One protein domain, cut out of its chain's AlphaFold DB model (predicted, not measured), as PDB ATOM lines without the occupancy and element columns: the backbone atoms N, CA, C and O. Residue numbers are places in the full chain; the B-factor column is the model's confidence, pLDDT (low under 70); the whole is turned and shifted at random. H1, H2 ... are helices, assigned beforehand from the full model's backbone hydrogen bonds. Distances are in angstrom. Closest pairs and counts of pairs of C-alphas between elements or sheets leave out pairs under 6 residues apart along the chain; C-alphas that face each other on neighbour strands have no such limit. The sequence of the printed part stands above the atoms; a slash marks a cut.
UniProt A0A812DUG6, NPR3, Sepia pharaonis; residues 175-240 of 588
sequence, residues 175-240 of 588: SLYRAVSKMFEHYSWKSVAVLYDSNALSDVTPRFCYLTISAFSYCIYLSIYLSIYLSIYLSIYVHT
ATOM      1  N   SER A 175      22.118 -44.312 -38.704       90.06
ATOM      2  CA  SER A 175      20.975 -43.504 -38.264       90.06
ATOM      3  C   SER A 175      20.828 -43.506 -36.739       90.06
ATOM      4  O   SER A 175      20.549 -42.461 -36.149       90.06
ATOM      5  N   LEU A 176      21.113 -44.643 -36.095       88.62
ATOM      6  CA  LEU A 176      21.148 -44.757 -34.638       88.62
ATOM      7  C   LEU A 176      22.290 -43.921 -34.042       88.62
ATOM      8  O   LEU A 176      22.062 -43.178 -33.090       88.62
ATOM      9  N   TYR A 177      23.490 -43.988 -34.629       87.25
ATOM     10  CA  TYR A 177      24.622 -43.159 -34.216       87.25
ATOM     11  C   TYR A 177      24.278 -41.669 -34.264       87.25
ATOM     12  O   TYR A 177      24.494 -40.967 -33.282       87.25
ATOM     13  N   ARG A 178      23.675 -41.190 -35.361       89.25
ATOM     14  CA  ARG A 178      23.274 -39.776 -35.495       89.25
ATOM     15  C   ARG A 178      22.276 -39.343 -34.423       89.25
ATOM     16  O   ARG A 178      22.353 -38.217 -33.937       89.25
ATOM     17  N   ALA A 179      21.339 -40.213 -34.053       91.25
ATOM     18  CA  ALA A 179      20.389 -39.915 -32.987       91.25
ATOM     19  C   ALA A 179      21.098 -39.780 -31.627       91.25
ATOM     20  O   ALA A 179      20.863 -38.816 -30.897       91.25
ATOM     21  N   VAL A 180      22.009 -40.706 -31.308       89.25
ATOM     22  CA  VAL A 180      22.788 -40.672 -30.059       89.25
ATOM     23  C   VAL A 180      23.762 -39.490 -30.036       89.25
ATOM     24  O   VAL A 180      23.870 -38.808 -29.019       89.25
ATOM     25  N   SER A 181      24.421 -39.175 -31.152       87.38
ATOM     26  CA  SER A 181      25.345 -38.041 -31.232       87.38
ATOM     27  C   SER A 181      24.618 -36.714 -31.012       87.38
ATOM     28  O   SER A 181      25.097 -35.866 -30.263       87.38
ATOM     29  N   LYS A 182      23.414 -36.554 -31.578       90.81
ATOM     30  CA  LYS A 182      22.576 -35.371 -31.344       90.81
ATOM     31  C   LYS A 182      22.132 -35.241 -29.892       90.81
ATOM     32  O   LYS A 182      22.040 -34.127 -29.385       90.81
ATOM     33  N   MET A 183      21.909 -36.360 -29.208       91.62
ATOM     34  CA  MET A 183      21.646 -36.360 -27.771       91.62
ATOM     35  C   MET A 183      22.862 -35.857 -26.982       91.62
ATOM     36  O   MET A 183      22.708 -35.016 -26.099       91.62
ATOM     37  N   PHE A 184      24.069 -36.311 -27.323       89.50
ATOM     38  CA  PHE A 184      25.299 -35.857 -26.663       89.50
ATOM     39  C   PHE A 184      25.562 -34.369 -26.888       89.50
ATOM     40  O   PHE A 184      25.914 -33.671 -25.939       89.50
ATOM     41  N   GLU A 185      25.329 -33.872 -28.104       87.88
ATOM     42  CA  GLU A 185      25.394 -32.439 -28.414       87.88
ATOM     43  C   GLU A 185      24.390 -31.642 -27.572       87.88
ATOM     44  O   GLU A 185      24.757 -30.642 -26.959       87.88
ATOM     45  N   HIS A 186      23.139 -32.109 -27.491       95.06
ATOM     46  CA  HIS A 186      22.077 -31.424 -26.755       95.06
ATOM     47  C   HIS A 186      22.391 -31.282 -25.260       95.06
ATOM     48  O   HIS A 186      22.186 -30.215 -24.686       95.06
ATOM     49  N   TYR A 187      22.935 -32.331 -24.636       94.88
ATOM     50  CA  TYR A 187      23.289 -32.327 -23.213       94.88
ATOM     51  C   TYR A 187      24.749 -31.944 -22.929       94.88
ATOM     52  O   TYR A 187      25.179 -31.986 -21.776       94.88
ATOM     53  N   SER A 188      25.520 -31.557 -23.951       92.00
ATOM     54  CA  SER A 188      26.945 -31.208 -23.832       92.00
ATOM     55  C   SER A 188      27.808 -32.303 -23.177       92.00
ATOM     56  O   SER A 188      28.774 -32.012 -22.468       92.00
ATOM     57  N   TRP A 189      27.478 -33.578 -23.406       90.38
ATOM     58  CA  TRP A 189      28.259 -34.706 -22.892       90.38
ATOM     59  C   TRP A 189      29.528 -34.902 -23.728       90.38
ATOM     60  O   TRP A 189      29.462 -35.096 -24.938       90.38
ATOM     61  N   LYS A 190      30.695 -34.849 -23.072       83.56
ATOM     62  CA  LYS A 190      32.018 -34.920 -23.728       83.56
ATOM     63  C   LYS A 190      32.751 -36.243 -23.514       83.56
ATOM     64  O   LYS A 190      33.677 -36.551 -24.254       83.56
ATOM     65  N   SER A 191      32.366 -37.007 -22.496       83.38
ATOM     66  CA  SER A 191      32.985 -38.281 -22.137       83.38
ATOM     67  C   SER A 191      31.956 -39.400 -22.208       83.38
ATOM     68  O   SER A 191      30.852 -39.287 -21.678       83.38
ATOM     69  N   VAL A 192      32.321 -40.488 -22.881       82.00
ATOM     70  CA  VAL A 192      31.443 -41.639 -23.099       82.00
ATOM     71  C   VAL A 192      32.252 -42.904 -22.867       82.00
ATOM     72  O   VAL A 192      33.328 -43.072 -23.437       82.00
ATOM     73  N   ALA A 193      31.726 -43.798 -22.034       85.19
ATOM     74  CA  ALA A 193      32.221 -45.159 -21.893       85.19
ATOM     75  C   ALA A 193      31.187 -46.109 -22.506       85.19
ATOM     76  O   ALA A 193      30.005 -46.035 -22.172       85.19
ATOM     77  N   VAL A 194      31.624 -46.985 -23.413       83.75
ATOM     78  CA  VAL A 194      30.748 -47.953 -24.084       83.75
ATOM     79  C   VAL A 194      30.966 -49.329 -23.464       83.75
ATOM     80  O   VAL A 194      32.061 -49.880 -23.538       83.75
ATOM     81  N   LEU A 195      29.911 -49.887 -22.871       89.38
ATOM     82  CA  LEU A 195      29.865 -51.259 -22.370       89.38
ATOM     83  C   LEU A 195      28.842 -52.037 -23.196       89.38
ATOM     84  O   LEU A 195      27.712 -51.576 -23.363       89.38
ATOM     85  N   TYR A 196      29.216 -53.211 -23.699       89.56
ATOM     86  CA  TYR A 196      28.301 -54.052 -24.462       89.56
ATOM     87  C   TYR A 196      28.647 -55.531 -24.369       89.56
ATOM     88  O   TYR A 196      29.804 -55.903 -24.185       89.56
ATOM     89  N   ASP A 197      27.630 -56.365 -24.566       92.88
ATOM     90  CA  ASP A 197      27.801 -57.781 -24.861       92.88
ATOM     91  C   ASP A 197      27.774 -57.976 -26.381       92.88
ATOM     92  O   ASP A 197      26.823 -57.587 -27.061       92.88
ATOM     93  N   SER A 198      28.825 -58.591 -26.924       89.62
ATOM     94  CA  SER A 198      28.957 -58.856 -28.359       89.62
ATOM     95  C   SER A 198      27.845 -59.741 -28.935       89.62
ATOM     96  O   SER A 198      27.553 -59.633 -30.127       89.62
ATOM     97  N   ASN A 199      27.202 -60.574 -28.111       88.88
ATOM     98  CA  ASN A 199      26.167 -61.518 -28.537       88.88
ATOM     99  C   ASN A 199      24.741 -61.087 -28.169       88.88
ATOM    100  O   ASN A 199      23.789 -61.788 -28.519       88.88
ATOM    101  N   ALA A 200      24.573 -59.944 -27.500       89.75
ATOM    102  CA  ALA A 200      23.252 -59.438 -27.155       89.75
ATOM    103  C   ALA A 200      22.405 -59.133 -28.404       89.75
ATOM    104  O   ALA A 200      22.922 -58.805 -29.477       89.75
ATOM    105  N   LEU A 201      21.080 -59.245 -28.239       87.19
ATOM    106  CA  LEU A 201      20.071 -59.041 -29.288       87.19
ATOM    107  C   LEU A 201      20.242 -59.967 -30.506       87.19
ATOM    108  O   LEU A 201      19.890 -59.611 -31.633       87.19
ATOM    109  N   SER A 202      20.714 -61.196 -30.271       86.19
ATOM    110  CA  SER A 202      20.867 -62.216 -31.312       86.19
ATOM    111  C   SER A 202      19.571 -62.540 -32.049       86.19
ATOM    112  O   SER A 202      19.645 -63.001 -33.184       86.19
ATOM    113  N   ASP A 203      18.407 -62.298 -31.442       82.81
ATOM    114  CA  ASP A 203      17.081 -62.511 -32.038       82.81
ATOM    115  C   ASP A 203      16.766 -61.528 -33.175       82.81
ATOM    116  O   ASP A 203      15.996 -61.847 -34.081       82.81
ATOM    117  N   VAL A 204      17.405 -60.354 -33.186       83.50
ATOM    118  CA  VAL A 204      17.317 -59.407 -34.306       83.50
ATOM    119  C   VAL A 204      18.236 -59.889 -35.422       83.50
ATOM    120  O   VAL A 204      17.782 -60.301 -36.488       83.50
ATOM    121  N   THR A 205      19.534 -59.934 -35.134       85.75
ATOM    122  CA  THR A 205      20.569 -60.426 -36.042       85.75
ATOM    123  C   THR A 205      21.760 -60.958 -35.242       85.75
ATOM    124  O   THR A 205      21.994 -60.493 -34.121       85.75
ATOM    125  N   PRO A 206      22.514 -61.958 -35.738       87.06
ATOM    126  CA  PRO A 206      23.719 -62.407 -35.053       87.06
ATOM    127  C   PRO A 206      24.696 -61.244 -34.834       87.06
ATOM    128  O   PRO A 206      24.997 -60.507 -35.768       87.06
ATOM    129  N   ARG A 207      25.220 -61.113 -33.607       89.00
ATOM    130  CA  ARG A 207      26.189 -60.068 -33.226       89.00
ATOM    131  C   ARG A 207      25.690 -58.627 -33.430       89.00
ATOM    132  O   ARG A 207      26.479 -57.739 -33.750       89.00
ATOM    133  N   PHE A 208      24.397 -58.379 -33.205       89.88
ATOM    134  CA  PHE A 208      23.770 -57.056 -33.343       89.88
ATOM    135  C   PHE A 208      24.549 -55.935 -32.632       89.88
ATOM    136  O   PHE A 208      24.905 -54.932 -33.250       89.88
ATOM    137  N   CYS A 209      24.844 -56.103 -31.337       90.00
ATOM    138  CA  CYS A 209      25.522 -55.074 -30.544       90.00
ATOM    139  C   CYS A 209      26.961 -54.821 -31.009       90.00
ATOM    140  O   CYS A 209      27.390 -53.670 -31.049       90.00
ATOM    141  N   TYR A 210      27.680 -55.869 -31.425       90.62
ATOM    142  CA  TYR A 210      29.005 -55.722 -32.029       90.62
ATOM    143  C   TYR A 210      28.945 -54.884 -33.314       90.62
ATOM    144  O   TYR A 210      29.693 -53.918 -33.431       90.62
ATOM    145  N   LEU A 211      28.020 -55.193 -34.233       88.81
ATOM    146  CA  LEU A 211      27.850 -54.443 -35.487       88.81
ATOM    147  C   LEU A 211      27.406 -52.991 -35.249       88.81
ATOM    148  O   LEU A 211      27.801 -52.076 -35.972       88.81
ATOM    149  N   THR A 212      26.600 -52.770 -34.210       89.94
ATOM    150  CA  THR A 212      26.189 -51.423 -33.804       89.94
ATOM    151  C   THR A 212      27.404 -50.612 -33.359       89.94
ATOM    152  O   THR A 212      27.601 -49.483 -33.796       89.94
ATOM    153  N   ILE A 213      28.253 -51.185 -32.508       88.75
ATOM    154  CA  ILE A 213      29.382 -50.459 -31.921       88.75
ATOM    155  C   ILE A 213      30.529 -50.293 -32.907       88.75
ATOM    156  O   ILE A 213      31.181 -49.250 -32.891       88.75
ATOM    157  N   SER A 214      30.727 -51.243 -33.823       85.31
ATOM    158  CA  SER A 214      31.653 -51.046 -34.936       85.31
ATOM    159  C   SER A 214      31.230 -49.848 -35.790       85.31
ATOM    160  O   SER A 214      32.072 -48.997 -36.080       85.31
ATOM    161  N   ALA A 215      29.935 -49.699 -36.098       85.62
ATOM    162  CA  ALA A 215      29.430 -48.529 -36.819       85.62
ATOM    163  C   ALA A 215      29.664 -47.223 -36.037       85.62
ATOM    164  O   ALA A 215      30.163 -46.251 -36.597       85.62
ATOM    165  N   PHE A 216      29.403 -47.211 -34.725       83.94
ATOM    166  CA  PHE A 216      29.684 -46.047 -33.874       83.94
ATOM    167  C   PHE A 216      31.170 -45.678 -33.887       83.94
ATOM    168  O   PHE A 216      31.510 -44.510 -34.057       83.94
ATOM    169  N   SER A 217      32.059 -46.662 -33.739       80.00
ATOM    170  CA  SER A 217      33.508 -46.436 -33.745       80.00
ATOM    171  C   SER A 217      33.990 -45.844 -35.069       80.00
ATOM    172  O   SER A 217      34.770 -44.891 -35.068       80.00
ATOM    173  N   TYR A 218      33.454 -46.336 -36.189       80.12
ATOM    174  CA  TYR A 218      33.759 -45.830 -37.519       80.12
ATOM    175  C   TYR A 218      33.268 -44.391 -37.698       80.12
ATOM    176  O   TYR A 218      34.030 -43.527 -38.132       80.12
ATOM    177  N   CYS A 219      32.023 -44.093 -37.314       77.06
ATOM    178  CA  CYS A 219      31.484 -42.740 -37.426       77.06
ATOM    179  C   CYS A 219      32.230 -41.734 -36.536       77.06
ATOM    180  O   CYS A 219      32.467 -40.605 -36.968       77.06
ATOM    181  N   ILE A 220      32.633 -42.133 -35.324       70.69
ATOM    182  CA  ILE A 220      33.457 -41.301 -34.439       70.69
ATOM    183  C   ILE A 220      34.816 -41.046 -35.089       70.69
ATOM    184  O   ILE A 220      35.206 -39.887 -35.223       70.69
ATOM    185  N   TYR A 221      35.500 -42.093 -35.557       65.88
ATOM    186  CA  TYR A 221      36.785 -41.967 -36.242       65.88
ATOM    187  C   TYR A 221      36.696 -41.020 -37.444       65.88
ATOM    188  O   TYR A 221      37.492 -40.090 -37.551       65.88
ATOM    189  N   LEU A 222      35.684 -41.193 -38.299       63.69
ATOM    190  CA  LEU A 222      35.458 -40.340 -39.461       63.69
ATOM    191  C   LEU A 222      35.172 -38.889 -39.060       63.69
ATOM    192  O   LEU A 222      35.691 -37.971 -39.689       63.69
ATOM    193  N   SER A 223      34.380 -38.662 -38.007       60.62
ATOM    194  CA  SER A 223      34.083 -37.311 -37.520       60.62
ATOM    195  C   SER A 223      35.323 -36.609 -36.961       60.62
ATOM    196  O   SER A 223      35.552 -35.442 -37.271       60.62
ATOM    197  N   ILE A 224      36.165 -37.330 -36.212       55.88
ATOM    198  CA  ILE A 224      37.429 -36.814 -35.686       55.88
ATOM    199  C   ILE A 224      38.373 -36.526 -36.849       55.88
ATOM    200  O   ILE A 224      38.868 -35.409 -36.953       55.88
ATOM    201  N   TYR A 225      38.556 -37.481 -37.760       45.88
ATOM    202  CA  TYR A 225      39.397 -37.314 -38.940       45.88
ATOM    203  C   TYR A 225      38.963 -36.109 -39.778       45.88
ATOM    204  O   TYR A 225      39.793 -35.267 -40.098       45.88
ATOM    205  N   LEU A 226      37.667 -35.975 -40.077       41.44
ATOM    206  CA  LEU A 226      37.139 -34.850 -40.844       41.44
ATOM    207  C   LEU A 226      37.279 -33.532 -40.083       41.44
ATOM    208  O   LEU A 226      37.621 -32.528 -40.693       41.44
ATOM    209  N   SER A 227      37.051 -33.519 -38.768       44.78
ATOM    210  CA  SER A 227      37.216 -32.309 -37.954       44.78
ATOM    211  C   SER A 227      38.675 -31.860 -37.890       44.78
ATOM    212  O   SER A 227      38.953 -30.678 -38.060       44.78
ATOM    213  N   ILE A 228      39.613 -32.797 -37.733       42.41
ATOM    214  CA  ILE A 228      41.048 -32.531 -37.733       42.41
ATOM    215  C   ILE A 228      41.469 -32.079 -39.127       42.41
ATOM    216  O   ILE A 228      42.064 -31.017 -39.252       42.41
ATOM    217  N   TYR A 229      41.092 -32.811 -40.174       41.50
ATOM    218  CA  TYR A 229      41.400 -32.457 -41.555       41.50
ATOM    219  C   TYR A 229      40.850 -31.079 -41.917       41.50
ATOM    220  O   TYR A 229      41.592 -30.261 -42.438       41.50
ATOM    221  N   LEU A 230      39.588 -30.783 -41.594       35.44
ATOM    222  CA  LEU A 230      38.974 -29.483 -41.851       35.44
ATOM    223  C   LEU A 230      39.607 -28.384 -40.999       35.44
ATOM    224  O   LEU A 230      39.818 -27.294 -41.507       35.44
ATOM    225  N   SER A 231      39.946 -28.648 -39.734       38.44
ATOM    226  CA  SER A 231      40.617 -27.666 -38.873       38.44
ATOM    227  C   SER A 231      42.032 -27.353 -39.356       38.44
ATOM    228  O   SER A 231      42.406 -26.188 -39.411       38.44
ATOM    229  N   ILE A 232      42.787 -28.366 -39.789       39.00
ATOM    230  CA  ILE A 232      44.120 -28.218 -40.370       39.00
ATOM    231  C   ILE A 232      43.998 -27.509 -41.715       39.00
ATOM    232  O   ILE A 232      44.655 -26.497 -41.923       39.00
ATOM    233  N   TYR A 233      43.107 -27.970 -42.592       38.03
ATOM    234  CA  TYR A 233      42.864 -27.364 -43.895       38.03
ATOM    235  C   TYR A 233      42.444 -25.903 -43.761       38.03
ATOM    236  O   TYR A 233      43.035 -25.065 -44.421       38.03
ATOM    237  N   LEU A 234      41.503 -25.572 -42.868       31.61
ATOM    238  CA  LEU A 234      41.053 -24.205 -42.607       31.61
ATOM    239  C   LEU A 234      42.144 -23.370 -41.927       31.61
ATOM    240  O   LEU A 234      42.305 -22.214 -42.285       31.61
ATOM    241  N   SER A 235      42.930 -23.931 -41.004       34.59
ATOM    242  CA  SER A 235      44.064 -23.219 -40.395       34.59
ATOM    243  C   SER A 235      45.154 -22.892 -41.417       34.59
ATOM    244  O   SER A 235      45.696 -21.792 -41.406       34.59
ATOM    245  N   ILE A 236      45.412 -23.801 -42.362       34.03
ATOM    246  CA  ILE A 236      46.326 -23.582 -43.481       34.03
ATOM    247  C   ILE A 236      45.704 -22.577 -44.460       34.03
ATOM    248  O   ILE A 236      46.391 -21.652 -44.870       34.03
ATOM    249  N   TYR A 237      44.408 -22.687 -44.772       32.66
ATOM    250  CA  TYR A 237      43.731 -21.803 -45.727       32.66
ATOM    251  C   TYR A 237      43.552 -20.369 -45.216       32.66
ATOM    252  O   TYR A 237      43.721 -19.421 -45.980       32.66
ATOM    253  N   VAL A 238      43.258 -20.193 -43.923       33.06
ATOM    254  CA  VAL A 238      43.190 -18.886 -43.243       33.06
ATOM    255  C   VAL A 238      44.586 -18.270 -43.118       33.06
ATOM    256  O   VAL A 238      44.727 -17.053 -43.187       33.06
ATOM    257  N   HIS A 239      45.642 -19.087 -43.039       29.92
ATOM    258  CA  HIS A 239      47.018 -18.615 -43.211       29.92
ATOM    259  C   HIS A 239      47.397 -18.323 -44.669       29.92
ATOM    260  O   HIS A 239      48.495 -17.825 -44.926       29.92
ATOM    261  N   THR A 240      46.499 -18.568 -45.625       39.94
ATOM    262  CA  THR A 240      46.771 -18.391 -47.045       39.94
ATOM    263  C   THR A 240      45.730 -17.555 -47.794       39.94
ATOM    264  O   THR A 240      45.198 -17.963 -48.824       39.94
TER     265      THR A 240
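What this domain is: This is residues 175 to 240 of the 588 residues of the protein "NPR3" of Sepia pharaonis (UniProt A0A812DUG6). One long helix, H2, makes the length of the domain, and a shorter helix, H1, slants away from it, meeting it only near Tyr 177. From the far end of H1 a long loop, residues 188 to 207, folds back to where H2 begins, and at the other end residues 221 to 240, of which 221 to 238 belong to H2, stick out free. The printed part has 66 residues with two named helices, H1 then H2, and no named strand; the class is all helix. The whole is only just loose, close to extended, with a radius of gyration of the C-alphas of 16.0 A and spans of 55 by 24 by 19 A.

Where its parts are: H2, residues 208 to 238, measures 44.0 A from C-alpha 208 at (23.770, -57.056, -33.343) to C-alpha 238 at (43.190, -18.886, -43.243). H1, residues 175 to 187, measures 18.9 A and begins with C-alpha 175 at (20.975, -43.504, -38.264).

How they stand to each other: H2 and H1 only just touch, with 3 pairs of C-alphas within 8 A, the closest being those of Phe 216 and Tyr 177, 5.8 A apart. H2 touches with residues 215 to 219 alone, and H1 with residue 177 alone. Their lines stand at a steep tilt of 61 degrees, and they run the same way. In H1 and H2 every O i to N i+4 pair is within hydrogen-bond range.

The domain as a whole: The two C-alphas farthest apart, those of Asp 203 and Thr 240, are 55.3 A apart. Without residues 221 to 240, the body spans 33 by 20 by 17 A. The printed part has no cut, and the link from H1 to H2, 20 residues, is long. The mean pLDDT of the printed part is 73.7, and residues 221 to 240 are under 70.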